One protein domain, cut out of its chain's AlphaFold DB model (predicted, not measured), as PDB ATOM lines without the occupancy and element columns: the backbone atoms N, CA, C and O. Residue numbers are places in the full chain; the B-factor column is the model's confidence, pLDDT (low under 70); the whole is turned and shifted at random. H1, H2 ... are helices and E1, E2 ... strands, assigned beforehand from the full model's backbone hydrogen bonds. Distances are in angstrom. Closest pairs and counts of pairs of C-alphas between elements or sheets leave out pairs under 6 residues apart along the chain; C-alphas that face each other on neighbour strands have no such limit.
ATOM      1  N   VAL A   3     -15.629  45.742  35.866       93.44
ATOM      2  CA  VAL A   3     -15.378  44.638  34.924       93.44
ATOM      3  C   VAL A   3     -14.402  45.092  33.842       93.44
ATOM      4  O   VAL A   3     -14.409  46.254  33.440       93.44
ATOM      5  N   GLY A   4     -13.545  44.193  33.367       92.19
ATOM      6  CA  GLY A   4     -12.571  44.535  32.334       92.19
ATOM      7  C   GLY A   4     -11.742  43.345  31.878       92.19
ATOM      8  O   GLY A   4     -12.147  42.192  32.025       92.19
ATOM      9  N   ARG A   5     -10.576  43.634  31.290       92.81
ATOM     10  CA  ARG A   5      -9.658  42.616  30.770       92.81
ATOM     11  C   ARG A   5      -8.284  42.702  31.427       92.81
ATOM     12  O   ARG A   5      -7.743  43.797  31.567       92.81
ATOM     13  N   ARG A   6      -7.694  41.550  31.758       92.31
ATOM     14  CA  ARG A   6      -6.300  41.407  32.215       92.31
ATOM     15  C   ARG A   6      -5.645  40.290  31.410       92.31
ATOM     16  O   ARG A   6      -6.112  39.165  31.452       92.31
ATOM     17  N   SER A   7      -4.590  40.600  30.656       91.00
ATOM     18  CA  SER A   7      -3.836  39.612  29.855       91.00
ATOM     19  C   SER A   7      -4.676  38.751  28.890       91.00
ATOM     20  O   SER A   7      -4.265  37.654  28.533       91.00
ATOM     21  N   GLY A   8      -5.830  39.255  28.439       89.25
ATOM     22  CA  GLY A   8      -6.764  38.530  27.566       89.25
ATOM     23  C   GLY A   8      -7.966  37.922  28.293       89.25
ATOM     24  O   GLY A   8      -8.979  37.667  27.646       89.25
ATOM     25  N   ASP A   9      -7.906  37.799  29.618       92.06
ATOM     26  CA  ASP A   9      -8.979  37.234  30.430       92.06
ATOM     27  C   ASP A   9      -9.989  38.290  30.878       92.06
ATOM     28  O   ASP A   9      -9.634  39.439  31.152       92.06
ATOM     29  N   LEU A  10     -11.256  37.884  30.982       94.38
ATOM     30  CA  LEU A  10     -12.337  38.706  31.520       94.38
ATOM     31  C   LEU A  10     -12.341  38.614  33.044       94.38
ATOM     32  O   LEU A  10     -12.562  37.545  33.621       94.38
ATOM     33  N   VAL A  11     -12.114  39.755  33.686       95.69
ATOM     34  CA  VAL A  11     -11.918  39.850  35.131       95.69
ATOM     35  C   VAL A  11     -12.829  40.890  35.765       95.69
ATOM     36  O   VAL A  11     -13.332  41.813  35.119       95.69
ATOM     37  N   VAL A  12     -13.003  40.724  37.065       94.69
ATOM     38  CA  VAL A  12     -13.769  41.575  37.956       94.69
ATOM     39  C   VAL A  12     -12.871  42.044  39.099       94.69
ATOM     40  O   VAL A  12     -12.159  41.249  39.708       94.69
ATOM     41  N   TRP A  13     -12.932  43.341  39.402       93.38
ATOM     42  CA  TRP A  13     -12.352  43.942  40.600       93.38
ATOM     43  C   TRP A  13     -13.471  44.275  41.593       93.38
ATOM     44  O   TRP A  13     -14.373  45.075  41.301       93.38
ATOM     45  N   ILE A  14     -13.391  43.668  42.777       89.06
ATOM     46  CA  ILE A  14     -14.278  43.911  43.920       89.06
ATOM     47  C   ILE A  14     -13.474  44.619  45.010       89.06
ATOM     48  O   ILE A  14     -12.339  44.231  45.272       89.06
ATOM     49  N   ASP A  15     -14.041  45.668  45.608       84.62
ATOM     50  CA  ASP A  15     -13.517  46.352  46.804       84.62
ATOM     51  C   ASP A  15     -12.014  46.694  46.779       84.62
ATOM     52  O   ASP A  15     -11.327  46.601  47.789       84.62
ATOM     53  N   GLN A  16     -11.497  47.108  45.614       80.50
ATOM     54  CA  GLN A  16     -10.074  47.428  45.387       80.50
ATOM     55  C   GLN A  16      -9.096  46.254  45.609       80.50
ATOM     56  O   GLN A  16      -7.891  46.474  45.719       80.50
ATOM     57  N   GLY A  17      -9.591  45.015  45.647       87.25
ATOM     58  CA  GLY A  17      -8.775  43.807  45.723       87.25
ATOM     59  C   GLY A  17      -8.131  43.405  44.391       87.25
ATOM     60  O   GLY A  17      -8.285  44.069  43.360       87.25
ATOM     61  N   GLU A  18      -7.423  42.273  44.416       92.75
ATOM     62  CA  GLU A  18      -6.894  41.638  43.205       92.75
ATOM     63  C   GLU A  18      -8.029  41.250  42.244       92.75
ATOM     64  O   GLU A  18      -9.103  40.833  42.690       92.75
ATOM     65  N   PRO A  19      -7.816  41.355  40.920       93.75
ATOM     66  CA  PRO A  19      -8.810  40.919  39.960       93.75
ATOM     67  C   PRO A  19      -8.995  39.411  40.015       93.75
ATOM     68  O   PRO A  19      -8.030  38.646  40.055       93.75
ATOM     69  N   MET A  20     -10.249  39.006  39.902       94.69
ATOM     70  CA  MET A  20     -10.669  37.617  39.828       94.69
ATOM     71  C   MET A  20     -11.317  37.359  38.471       94.69
ATOM     72  O   MET A  20     -11.919  38.263  37.889       94.69
ATOM     73  N   LEU A  21     -11.203  36.142  37.940       94.25
ATOM     74  CA  LEU A  21     -11.937  35.770  36.733       94.25
ATOM     75  C   LEU A  21     -13.439  35.874  37.002       94.25
ATOM     76  O   LEU A  21     -13.918  35.482  38.064       94.25
ATOM     77  N   ILE A  22     -14.203  36.373  36.028       94.69
ATOM     78  CA  ILE A  22     -15.664  36.492  36.186       94.69
ATOM     79  C   ILE A  22     -16.301  35.123  36.443       94.69
ATOM     80  O   ILE A  22     -17.248  35.023  37.220       94.69
ATOM     81  N   LYS A  23     -15.754  34.067  35.830       94.12
ATOM     82  CA  LYS A  23     -16.186  32.691  36.064       94.12
ATOM     83  C   LYS A  23     -16.000  32.288  37.531       94.12
ATOM     84  O   LYS A  23     -16.979  31.927  38.173       94.12
ATOM     85  N   ASP A  24     -14.783  32.420  38.052       94.69
ATOM     86  CA  ASP A  24     -14.455  32.059  39.436       94.69
ATOM     87  C   ASP A  24     -15.293  32.869  40.432       94.69
ATOM     88  O   ASP A  24     -15.786  32.340  41.428       94.69
ATOM     89  N   TYR A  25     -15.525  34.150  40.131       93.12
ATOM     90  CA  TYR A  25     -16.389  34.994  40.944       93.12
ATOM     91  C   TYR A  25     -17.834  34.486  40.967       93.12
ATOM     92  O   TYR A  25     -18.408  34.333  42.044       93.12
ATOM     93  N   ALA A  26     -18.418  34.191  39.806       93.88
ATOM     94  CA  ALA A  26     -19.778  33.667  39.710       93.88
ATOM     95  C   ALA A  26     -19.924  32.324  40.451       93.88
ATOM     96  O   ALA A  26     -20.861  32.147  41.231       93.88
ATOM     97  N   GLU A  27     -18.963  31.415  40.282       95.12
ATOM     98  CA  GLU A  27     -18.940  30.121  40.973       95.12
ATOM     99  C   GLU A  27     -18.803  30.287  42.495       95.12
ATOM    100  O   GLU A  27     -19.487  29.596  43.252       95.12
ATOM    101  N   SER A  28     -18.014  31.262  42.969       92.19
ATOM    102  CA  SER A  28     -17.899  31.576  44.406       92.19
ATOM    103  C   SER A  28     -19.222  32.026  45.043       92.19
ATOM    104  O   SER A  28     -19.417  31.888  46.251       92.19
ATOM    105  N   LEU A  29     -20.152  32.528  44.225       90.94
ATOM    106  CA  LEU A  29     -21.498  32.940  44.623       90.94
ATOM    107  C   LEU A  29     -22.534  31.811  44.475       90.94
ATOM    108  O   LEU A  29     -23.721  32.033  44.722       90.94
ATOM    109  N   GLY A  30     -22.105  30.611  44.073       92.12
ATOM    110  CA  GLY A  30     -22.969  29.451  43.858       92.12
ATOM    111  C   GLY A  30     -23.677  29.430  42.502       92.12
ATOM    112  O   GLY A  30     -24.628  28.669  42.332       92.12
ATOM    113  N   ILE A  31     -23.248  30.256  41.543       93.12
ATOM    114  CA  ILE A  31     -23.775  30.231  40.175       93.12
ATOM    115  C   ILE A  31     -23.047  29.135  39.395       93.12
ATOM    116  O   ILE A  31     -21.820  29.138  39.309       93.12
ATOM    117  N   ASP A  32     -23.800  28.206  38.810       93.94
ATOM    118  CA  ASP A  32     -23.227  27.131  38.004       93.94
ATOM    119  C   ASP A  32     -22.771  27.648  36.630       93.94
ATOM    120  O   ASP A  32     -23.583  27.991  35.770       93.94
ATOM    121  N   MET A  33     -21.453  27.684  36.428       95.38
ATOM    122  CA  MET A  33     -20.807  28.069  35.169       95.38
ATOM    123  C   MET A  33     -20.305  26.852  34.376       95.38
ATOM    124  O   MET A  33     -19.520  26.998  33.429       95.38
ATOM    125  N   THR A  34     -20.741  25.640  34.733       95.75
ATOM    126  CA  THR A  34     -20.398  24.418  34.002       95.75
ATOM    127  C   THR A  34     -20.790  24.575  32.536       95.75
ATOM    128  O   THR A  34     -21.903  24.977  32.216       95.75
ATOM    129  N   ASN A  35     -19.856  24.266  31.631       95.12
ATOM    130  CA  ASN A  35     -20.012  24.379  30.173       95.12
ATOM    131  C   ASN A  35     -20.237  25.794  29.610       95.12
ATOM    132  O   ASN A  35     -20.338  25.936  28.389       95.12
ATOM    133  N   TRP A  36     -20.256  26.833  30.445       95.19
ATOM    134  CA  TRP A  36     -20.326  28.221  29.999       95.19
ATOM    135  C   TRP A  36     -18.931  28.796  29.756       95.19
ATOM    136  O   TRP A  36     -18.020  28.677  30.575       95.19
ATOM    137  N   GLY A  37     -18.770  29.461  28.614       94.19
ATOM    138  CA  GLY A  37     -17.596  30.263  28.291       94.19
ATOM    139  C   GLY A  37     -18.014  31.689  27.969       94.19
ATOM    140  O   GLY A  37     -18.624  31.928  26.929       94.19
ATOM    141  N   ILE A  38     -17.674  32.638  28.841       94.62
ATOM    142  CA  ILE A  38     -17.912  34.063  28.590       94.62
ATOM    143  C   ILE A  38     -16.904  34.536  27.540       94.62
ATOM    144  O   ILE A  38     -15.698  34.367  27.712       94.62
ATOM    145  N   THR A  39     -17.394  35.115  26.445       94.00
ATOM    146  CA  THR A  39     -16.560  35.601  25.335       94.00
ATOM    147  C   THR A  39     -16.373  37.110  25.385       94.00
ATOM    148  O   THR A  39     -15.321  37.616  24.991       94.00
ATOM    149  N   ASN A  40     -17.366  37.847  25.892       93.94
ATOM    150  CA  ASN A  40     -17.244  39.279  26.115       93.94
ATOM    151  C   ASN A  40     -18.176  39.774  27.224       93.94
ATOM    152  O   ASN A  40     -19.235  39.193  27.447       93.94
ATOM    153  N   VAL A  41     -17.815  40.889  27.854       96.00
ATOM    154  CA  VAL A  41     -18.695  41.651  28.749       96.00
ATOM    155  C   VAL A  41     -18.946  43.008  28.116       96.00
ATOM    156  O   VAL A  41     -18.003  43.663  27.674       96.00
ATOM    157  N   PHE A  42     -20.215  43.395  28.033       95.69
ATOM    158  CA  PHE A  42     -20.630  44.658  27.433       95.69
ATOM    159  C   PHE A  42     -20.891  45.725  28.486       95.69
ATOM    160  O   PHE A  42     -20.497  46.867  28.276       95.69
ATOM    161  N   ASP A  43     -21.537  45.361  29.597       95.44
ATOM    162  CA  ASP A  43     -21.879  46.320  30.643       95.44
ATOM    163  C   ASP A  43     -22.106  45.643  32.001       95.44
ATOM    164  O   ASP A  43     -22.285  44.422  32.105       95.44
ATOM    165  N   VAL A  44     -22.109  46.469  33.042       95.38
ATOM    166  CA  VAL A  44     -22.420  46.115  34.422       95.38
ATOM    167  C   VAL A  44     -23.370  47.160  35.005       95.38
ATOM    168  O   VAL A  44     -23.175  48.361  34.834       95.38
ATOM    169  N   SER A  45     -24.402  46.718  35.722       94.31
ATOM    170  CA  SER A  45     -25.310  47.639  36.406       94.31
ATOM    171  C   SER A  45     -24.579  48.464  37.474       94.31
ATOM    172  O   SER A  45     -23.590  48.027  38.061       94.31
ATOM    173  N   ALA A  46     -25.085  49.665  37.769       91.25
ATOM    174  CA  ALA A  46     -24.453  50.578  38.727       91.25
ATOM    175  C   ALA A  46     -24.318  49.991  40.148       91.25
ATOM    176  O   ALA A  46     -23.373  50.308  40.867       91.25
ATOM    177  N   ASP A  47     -25.246  49.120  40.542       89.38
ATOM    178  CA  ASP A  47     -25.225  48.391  41.814       89.38
ATOM    179  C   ASP A  47     -24.354  47.118  41.775       89.38
ATOM    180  O   ASP A  47     -24.188  46.447  42.792       89.38
ATOM    181  N   GLY A  48     -23.785  46.779  40.615       90.44
ATOM    182  CA  GLY A  48     -22.938  45.610  40.411       90.44
ATOM    183  C   GLY A  48     -23.664  44.266  40.495       90.44
ATOM    184  O   GLY A  48     -23.004  43.235  40.592       90.44
ATOM    185  N   THR A  49     -24.999  44.248  40.476       92.38
ATOM    186  CA  THR A  49     -25.778  43.007  40.613       92.38
ATOM    187  C   THR A  49     -26.079  42.330  39.279       92.38
ATOM    188  O   THR A  49     -26.540  41.194  39.259       92.38
ATOM    189  N   THR A  50     -25.828  42.999  38.155       94.75
ATOM    190  CA  THR A  50     -26.110  42.469  36.820       94.75
ATOM    191  C   THR A  50     -24.921  42.697  35.901       94.75
ATOM    192  O   THR A  50     -24.454  43.824  35.756       94.75
ATOM    193  N   ILE A  51     -24.451  41.633  35.251       96.06
ATOM    194  CA  ILE A  51     -23.444  41.690  34.188       96.06
ATOM    195  C   ILE A  51     -24.093  41.192  32.900       96.06
ATOM    196  O   ILE A  51     -24.726  40.137  32.891       96.06
ATOM    197  N   VAL A  52     -23.921  41.934  31.808       97.38
ATOM    198  CA  VAL A  52     -24.416  41.542  30.483       97.38
ATOM    199  C   VAL A  52     -23.272  41.411  29.495       97.38
ATOM    200  O   VAL A  52     -22.269  42.127  29.561       97.38
ATOM    201  N   GLY A  53     -23.408  40.487  28.555       97.06
ATOM    202  CA  GLY A  53     -22.322  40.187  27.640       97.06
ATOM    203  C   GLY A  53     -22.683  39.157  26.590       97.06
ATOM    204  O   GLY A  53     -23.854  38.919  26.302       97.06
ATOM    205  N   ALA A  54     -21.647  38.537  26.042       96.69
ATOM    206  CA  ALA A  54     -21.740  37.436  25.106       96.69
ATOM    207  C   ALA A  54     -21.084  36.185  25.705       96.69
ATOM    208  O   ALA A  54     -20.026  36.263  26.336       96.69
ATOM    209  N   ALA A  55     -21.717  35.032  25.518       96.38
ATOM    210  CA  ALA A  55     -21.219  33.751  25.991       96.38
ATOM    211  C   ALA A  55     -21.523  32.640  24.986       96.38
ATOM    212  O   ALA A  55     -22.384  32.775  24.118       96.38
ATOM    213  N   ARG A  56     -20.803  31.529  25.125       96.44
ATOM    214  CA  ARG A  56     -21.080  30.254  24.462       96.44
ATOM    215  C   ARG A  56     -21.373  29.189  25.508       96.44
ATOM    216  O   ARG A  56     -20.800  29.228  26.598       96.44
ATOM    217  N   HIS A  57     -22.200  28.219  25.150       95.50
ATOM    218  CA  HIS A  57     -22.431  27.029  25.958       95.50
ATOM    219  C   HIS A  57     -21.993  25.778  25.193       95.50
ATOM    220  O   HIS A  57     -22.261  25.658  23.999       95.50
ATOM    221  N   ALA A  58     -21.345  24.828  25.872       95.12
ATOM    222  CA  ALA A  58     -20.761  23.649  25.221       95.12
ATOM    223  C   ALA A  58     -21.789  22.724  24.536       95.12
ATOM    224  O   ALA A  58     -21.413  21.912  23.698       95.12
ATOM    225  N   SER A  59     -23.078  22.831  24.879       94.81
ATOM    226  CA  SER A  59     -24.142  22.060  24.216       94.81
ATOM    227  C   SER A  59     -24.621  22.662  22.892       94.81
ATOM    228  O   SER A  59     -25.424  22.037  22.197       94.81
ATOM    229  N   TRP A  60     -24.192  23.877  22.546       94.38
ATOM    230  CA  TRP A  60     -24.582  24.511  21.294       94.38
ATOM    231  C   TRP A  60     -23.739  23.981  20.136       94.38
ATOM    232  O   TRP A  60     -22.549  23.716  20.277       94.38
ATOM    233  N   SER A  61     -24.366  23.814  18.974       91.56
ATOM    234  CA  SER A  61     -23.664  23.398  17.766       91.56
ATOM    235  C   SER A  61     -22.846  24.551  17.177       91.56
ATOM    236  O   SER A  61     -23.345  25.665  17.009       91.56
ATOM    237  N   GLY A  62     -21.594  24.256  16.816       86.69
ATOM    238  CA  GLY A  62     -20.666  25.223  16.222       86.69
ATOM    239  C   GLY A  62     -20.227  26.329  17.188       86.69
ATOM    240  O   GLY A  62     -20.390  26.221  18.400       86.69
ATOM    241  N   ASP A  63     -19.688  27.420  16.643       86.06
ATOM    242  CA  ASP A  63     -19.222  28.582  17.415       86.06
ATOM    243  C   ASP A  63     -20.362  29.558  17.756       86.06
ATOM    244  O   ASP A  63     -20.215  30.778  17.666       86.06
ATOM    245  N   ARG A  64     -21.538  29.032  18.123       95.00
ATOM    246  CA  ARG A  64     -22.688  29.865  18.495       95.00
ATOM    247  C   ARG A  64     -22.341  30.695  19.731       95.00
ATOM    248  O   ARG A  64     -21.942  30.159  20.765       95.00
ATOM    249  N   VAL A  65     -22.541  32.004  19.621       96.25
ATOM    250  CA  VAL A  65     -22.372  32.974  20.705       96.25
ATOM    251  C   VAL A  65     -23.676  33.746  20.851       96.25
ATOM    252  O   VAL A  65     -24.188  34.276  19.867       96.25
ATOM    253  N   GLU A  66     -24.203  33.813  22.070       96.19
ATOM    254  CA  GLU A  66     -25.445  34.524  22.379       96.19
ATOM    255  C   GLU A  66     -25.253  35.527  23.506       96.19
ATOM    256  O   GLU A  66     -24.271  35.478  24.251       96.19
ATOM    257  N   GLY A  67     -26.212  36.445  23.625       96.62
ATOM    258  CA  GLY A  67     -26.284  37.349  24.762       96.62
ATOM    259  C   GLY A  67     -26.535  36.579  26.058       96.62
ATOM    260  O   GLY A  67     -27.354  35.662  26.081       96.62
ATOM    261  N   PHE A  68     -25.863  36.968  27.138       95.44
ATOM    262  CA  PHE A  68     -26.159  36.466  28.478       95.44
ATOM    263  C   PHE A  68     -26.465  37.609  29.443       95.44
ATOM    264  O   PHE A  68     -26.027  38.748  29.256       95.44
ATOM    265  N   VAL A  69     -27.186  37.254  30.503       96.62
ATOM    266  CA  VAL A  69     -27.399  38.080  31.689       96.62
ATOM    267  C   VAL A  69     -26.984  37.244  32.893       96.62
ATOM    268  O   VAL A  69     -27.529  36.164  33.110       96.62
ATOM    269  N   LEU A  70     -26.000  37.723  33.647       95.44
ATOM    270  CA  LEU A  70     -25.537  37.110  34.886       95.44
ATOM    271  C   LEU A  70     -26.009  37.966  36.058       95.44
ATOM    272  O   LEU A  70     -25.592  39.118  36.194       95.44
ATOM    273  N   THR A  71     -26.857  37.388  36.902       94.62
ATOM    274  CA  THR A  71     -27.381  38.047  38.100       94.62
ATOM    275  C   THR A  71     -26.579  37.623  39.321       94.62
ATOM    276  O   THR A  71     -26.548  36.449  39.682       94.62
ATOM    277  N   ILE A  72     -25.959  38.596  39.972       90.44
ATOM    278  CA  ILE A  72     -25.161  38.435  41.179       90.44
ATOM    279  C   ILE A  72     -26.070  38.590  42.402       90.44
ATOM    280  O   ILE A  72     -26.669  39.654  42.592       90.44
ATOM    281  N   PRO A  73     -26.205  37.550  43.245       84.00
ATOM    282  CA  PRO A  73     -27.036  37.629  44.436       84.00
ATOM    283  C   PRO A  73     -26.528  38.718  45.381       84.00
ATOM    284  O   PRO A  73     -25.370  38.709  45.797       84.00
ATOM    285  N   THR A  74     -27.403  39.641  45.783       76.06
ATOM    286  CA  THR A  74     -27.052  40.597  46.840       76.06
ATOM    287  C   THR A  74     -26.816  39.848  48.158       76.06
ATOM    288  O   THR A  74     -27.670  39.033  48.531       76.06
ATOM    289  N   PRO A  75     -25.760  40.166  48.930       65.44
ATOM    290  CA  PRO A  75     -25.494  39.519  50.219       65.44
ATOM    291  C   PRO A  75     -26.681  39.589  51.197       65.44
ATOM    292  O   PRO A  75     -26.939  38.651  51.950       65.44
ATOM    293  N   GLY A  76     -27.457  40.680  51.154       64.69
ATOM    294  CA  GLY A  76     -28.617  40.882  52.026       64.69
ATOM    295  C   GLY A  76     -29.774  39.908  51.781       64.69
ATOM    296  O   GLY A  76     -30.469  39.544  52.728       64.69
ATOM    297  N   ALA A  77     -29.966  39.429  50.548       66.25
ATOM    298  CA  ALA A  77     -31.065  38.516  50.227       66.25
ATOM    299  C   ALA A  77     -30.924  37.172  50.962       66.25
ATOM    300  O   ALA A  77     -31.900  36.657  51.510       66.25
ATOM    301  N   ALA A  78     -29.698  36.644  51.056       66.00
ATOM    302  CA  ALA A  78     -29.411  35.420  51.801       66.00
ATOM    303  C   ALA A  78     -29.659  35.594  53.311       66.00
ATOM    304  O   ALA A  78     -30.241  34.716  53.950       66.00
ATOM    305  N   VAL A  79     -29.293  36.754  53.871       73.25
ATOM    306  CA  VAL A  79     -29.542  37.083  55.285       73.25
ATOM    307  C   VAL A  79     -31.041  37.151  55.574       73.25
ATOM    308  O   VAL A  79     -31.509  36.540  56.534       73.25
ATOM    309  N   VAL A  80     -31.818  37.836  54.730       77.25
ATOM    310  CA  VAL A  80     -33.274  37.953  54.909       77.25
ATOM    311  C   VAL A  80     -33.953  36.586  54.827       77.25
ATOM    312  O   VAL A  80     -34.796  36.283  55.673       77.25
ATOM    313  N   LEU A  81     -33.578  35.739  53.863       77.81
ATOM    314  CA  LEU A  81     -34.132  34.388  53.734       77.81
ATOM    315  C   LEU A  81     -33.768  33.501  54.931       77.81
ATOM    316  O   LEU A  81     -34.643  32.823  55.472       77.81
ATOM    317  N   GLY A  82     -32.516  33.547  55.393       77.44
ATOM    318  CA  GLY A  82     -32.067  32.792  56.564       77.44
ATOM    319  C   GLY A  82     -32.801  33.199  57.844       77.44
ATOM    320  O   GLY A  82     -33.331  32.351  58.565       77.44
ATOM    321  N   VAL A  83     -32.910  34.505  58.098       82.06
ATOM    322  CA  VAL A  83     -33.619  35.048  59.266       82.06
ATOM    323  C   VAL A  83     -35.115  34.724  59.197       82.06
ATOM    324  O   VAL A  83     -35.700  34.254  60.174       82.06
ATOM    325  N   SER A  84     -35.735  34.894  58.028       83.44
ATOM    326  CA  SER A  84     -37.154  34.578  57.823       83.44
ATOM    327  C   SER A  84     -37.443  33.084  58.001       83.44
ATOM    328  O   SER A  84     -38.441  32.721  58.626       83.44
ATOM    329  N   GLY A  85     -36.551  32.211  57.522       83.50
ATOM    330  CA  GLY A  85     -36.623  30.763  57.722       83.50
ATOM    331  C   GLY A  85     -36.542  30.357  59.195       83.50
ATOM    332  O   GLY A  85     -37.338  29.535  59.649       83.50
ATOM    333  N   LEU A  86     -35.651  30.987  59.970       84.94
ATOM    334  CA  LEU A  86     -35.541  30.774  61.419       84.94
ATOM    335  C   LEU A  86     -36.825  31.179  62.159       84.94
ATOM    336  O   LEU A  86     -37.326  30.421  62.995       84.94
ATOM    337  N   PHE A  87     -37.400  32.339  61.829       82.50
ATOM    338  CA  PHE A  87     -38.649  32.796  62.444       82.50
ATOM    339  C   PHE A  87     -39.860  31.943  62.040       82.50
ATOM    340  O   PHE A  87     -40.712  31.650  62.882       82.50
ATOM    341  N   ALA A  88     -39.937  31.505  60.783       80.56
ATOM    342  CA  ALA A  88     -41.003  30.623  60.312       80.56
ATOM    343  C   ALA A  88     -40.895  29.212  60.914       80.56
ATOM    344  O   ALA A  88     -41.908  28.643  61.319       80.56
ATOM    345  N   GLY A  89     -39.683  28.663  61.030       81.06
ATOM    346  CA  GLY A  89     -39.433  27.360  61.652       81.06
ATOM    347  C   GLY A  89     -39.756  27.346  63.146       81.06
ATOM    348  O   GLY A  89     -40.354  26.393  63.638       81.06
ATOM    349  N   ARG A  90     -39.450  28.436  63.861       77.50
ATOM    350  CA  ARG A  90     -39.754  28.588  65.293       77.50
ATOM    351  C   ARG A  90     -41.244  28.786  65.595       77.50
ATOM    352  O   ARG A  90     -41.654  28.515  66.711       77.50
ATOM    353  N   ARG A  91     -42.047  29.236  64.624       73.94
ATOM    354  CA  ARG A  91     -43.518  29.315  64.737       73.94
ATOM    355  C   ARG A  91     -44.241  28.000  64.420       73.94
ATOM    356  O   ARG A  91     -45.432  27.905  64.686       73.94
ATOM    357  N   ARG A  92     -43.558  27.038  63.790       67.94
ATOM    358  CA  ARG A  92     -44.128  25.742  63.370       67.94
ATOM    359  C   ARG A  92     -43.771  24.577  64.306       67.94
ATOM    360  O   ARG A  92     -44.251  23.472  64.073       67.94
TER     361      ARG A  92
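What this domain is: This is residues 3 to 92 of the 93 residues of an uncharacterized protein of Phycisphaera sp (UniProt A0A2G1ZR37). A small body of strands with one helical arm: the strongly twisted three-strand sheet E3 E4 E5, two of whose strands bend sharply, has the hairpin of E1 and E2 beside E3 and the short helix H1 next to E2, while H2 sticks out from the end of E5, with residues 76 to 92 standing free. The arm makes much of the length; without it the body spans 39 by 27 by 20 A. The printed part has 90 residues with two named helices and five named strands, in the order E1 E2 H1 E3 E4 E5 H2. Both sheets, E3 - E4 - E5 and E1 - E2, are antiparallel, and the class is mixed, helices and strands. The whole is loose, with a radius of gyration of the C-alphas of 16.4 A and spans of 53 by 36 by 19 A.

How they stand to each other: E1, residues 3 to 6, and E2, residues 9 to 13, form an antiparallel hairpin at 129 degrees, with N 4 and O 11 3.0 A apart, within hydrogen-bond range. Residues 11 to 12 of E2 also pair, antiparallel, with residues 20 to 21. H1, residues 22 to 28, comes closest to E2 at the C-alphas of Val 11 and Ile 22, 5.1 A apart. E3, residues 36 to 44, has its closest C-alphas to E1 at Val 3 and Val 44, 7.2 A, and to E2 at Leu 10 and Asn 40, 7.3 A. E3 and E4, residues 50 to 57, form a hairpin at 154 degrees; N 37 and O 56 are 2.9 A apart, within hydrogen-bond range. E4 and E5, residues 66 to 71, form another at 136 degrees, with N 70 and O 51 within range at 2.8 A. E3 E4 E5 is a meander, each strand the antiparallel neighbour of the one before. E3 bends by 78 degrees at residue 39 and E4 by 72 degrees at residue 54. H1 only grazes this sheet, with its residues 22 to 26. H2, residues 75 to 91, is not on the sheet and is apart from H1. Every O i to N i+4 pair is within hydrogen-bond range in H1, and 12 of 13 are in H2.

Where its parts are: E1 begins at C-alpha 3, (-15.378, 44.638, 34.924). E2 follows, then H1. E3 measures 18.6 A from first to last C-alpha, E4 19.2 A and E5 16.2 A. H2 measures 25.3 A and ends at C-alpha 91, (-43.518, 29.315, 64.737).

The domain as a whole: The C-alphas farthest apart, those of Ser 7 and Arg 92, are 54.2 A apart. The printed part has no cut and no long link. Its mean pLDDT is 89.6; residues 75 to 78 and residue 92 are under 70.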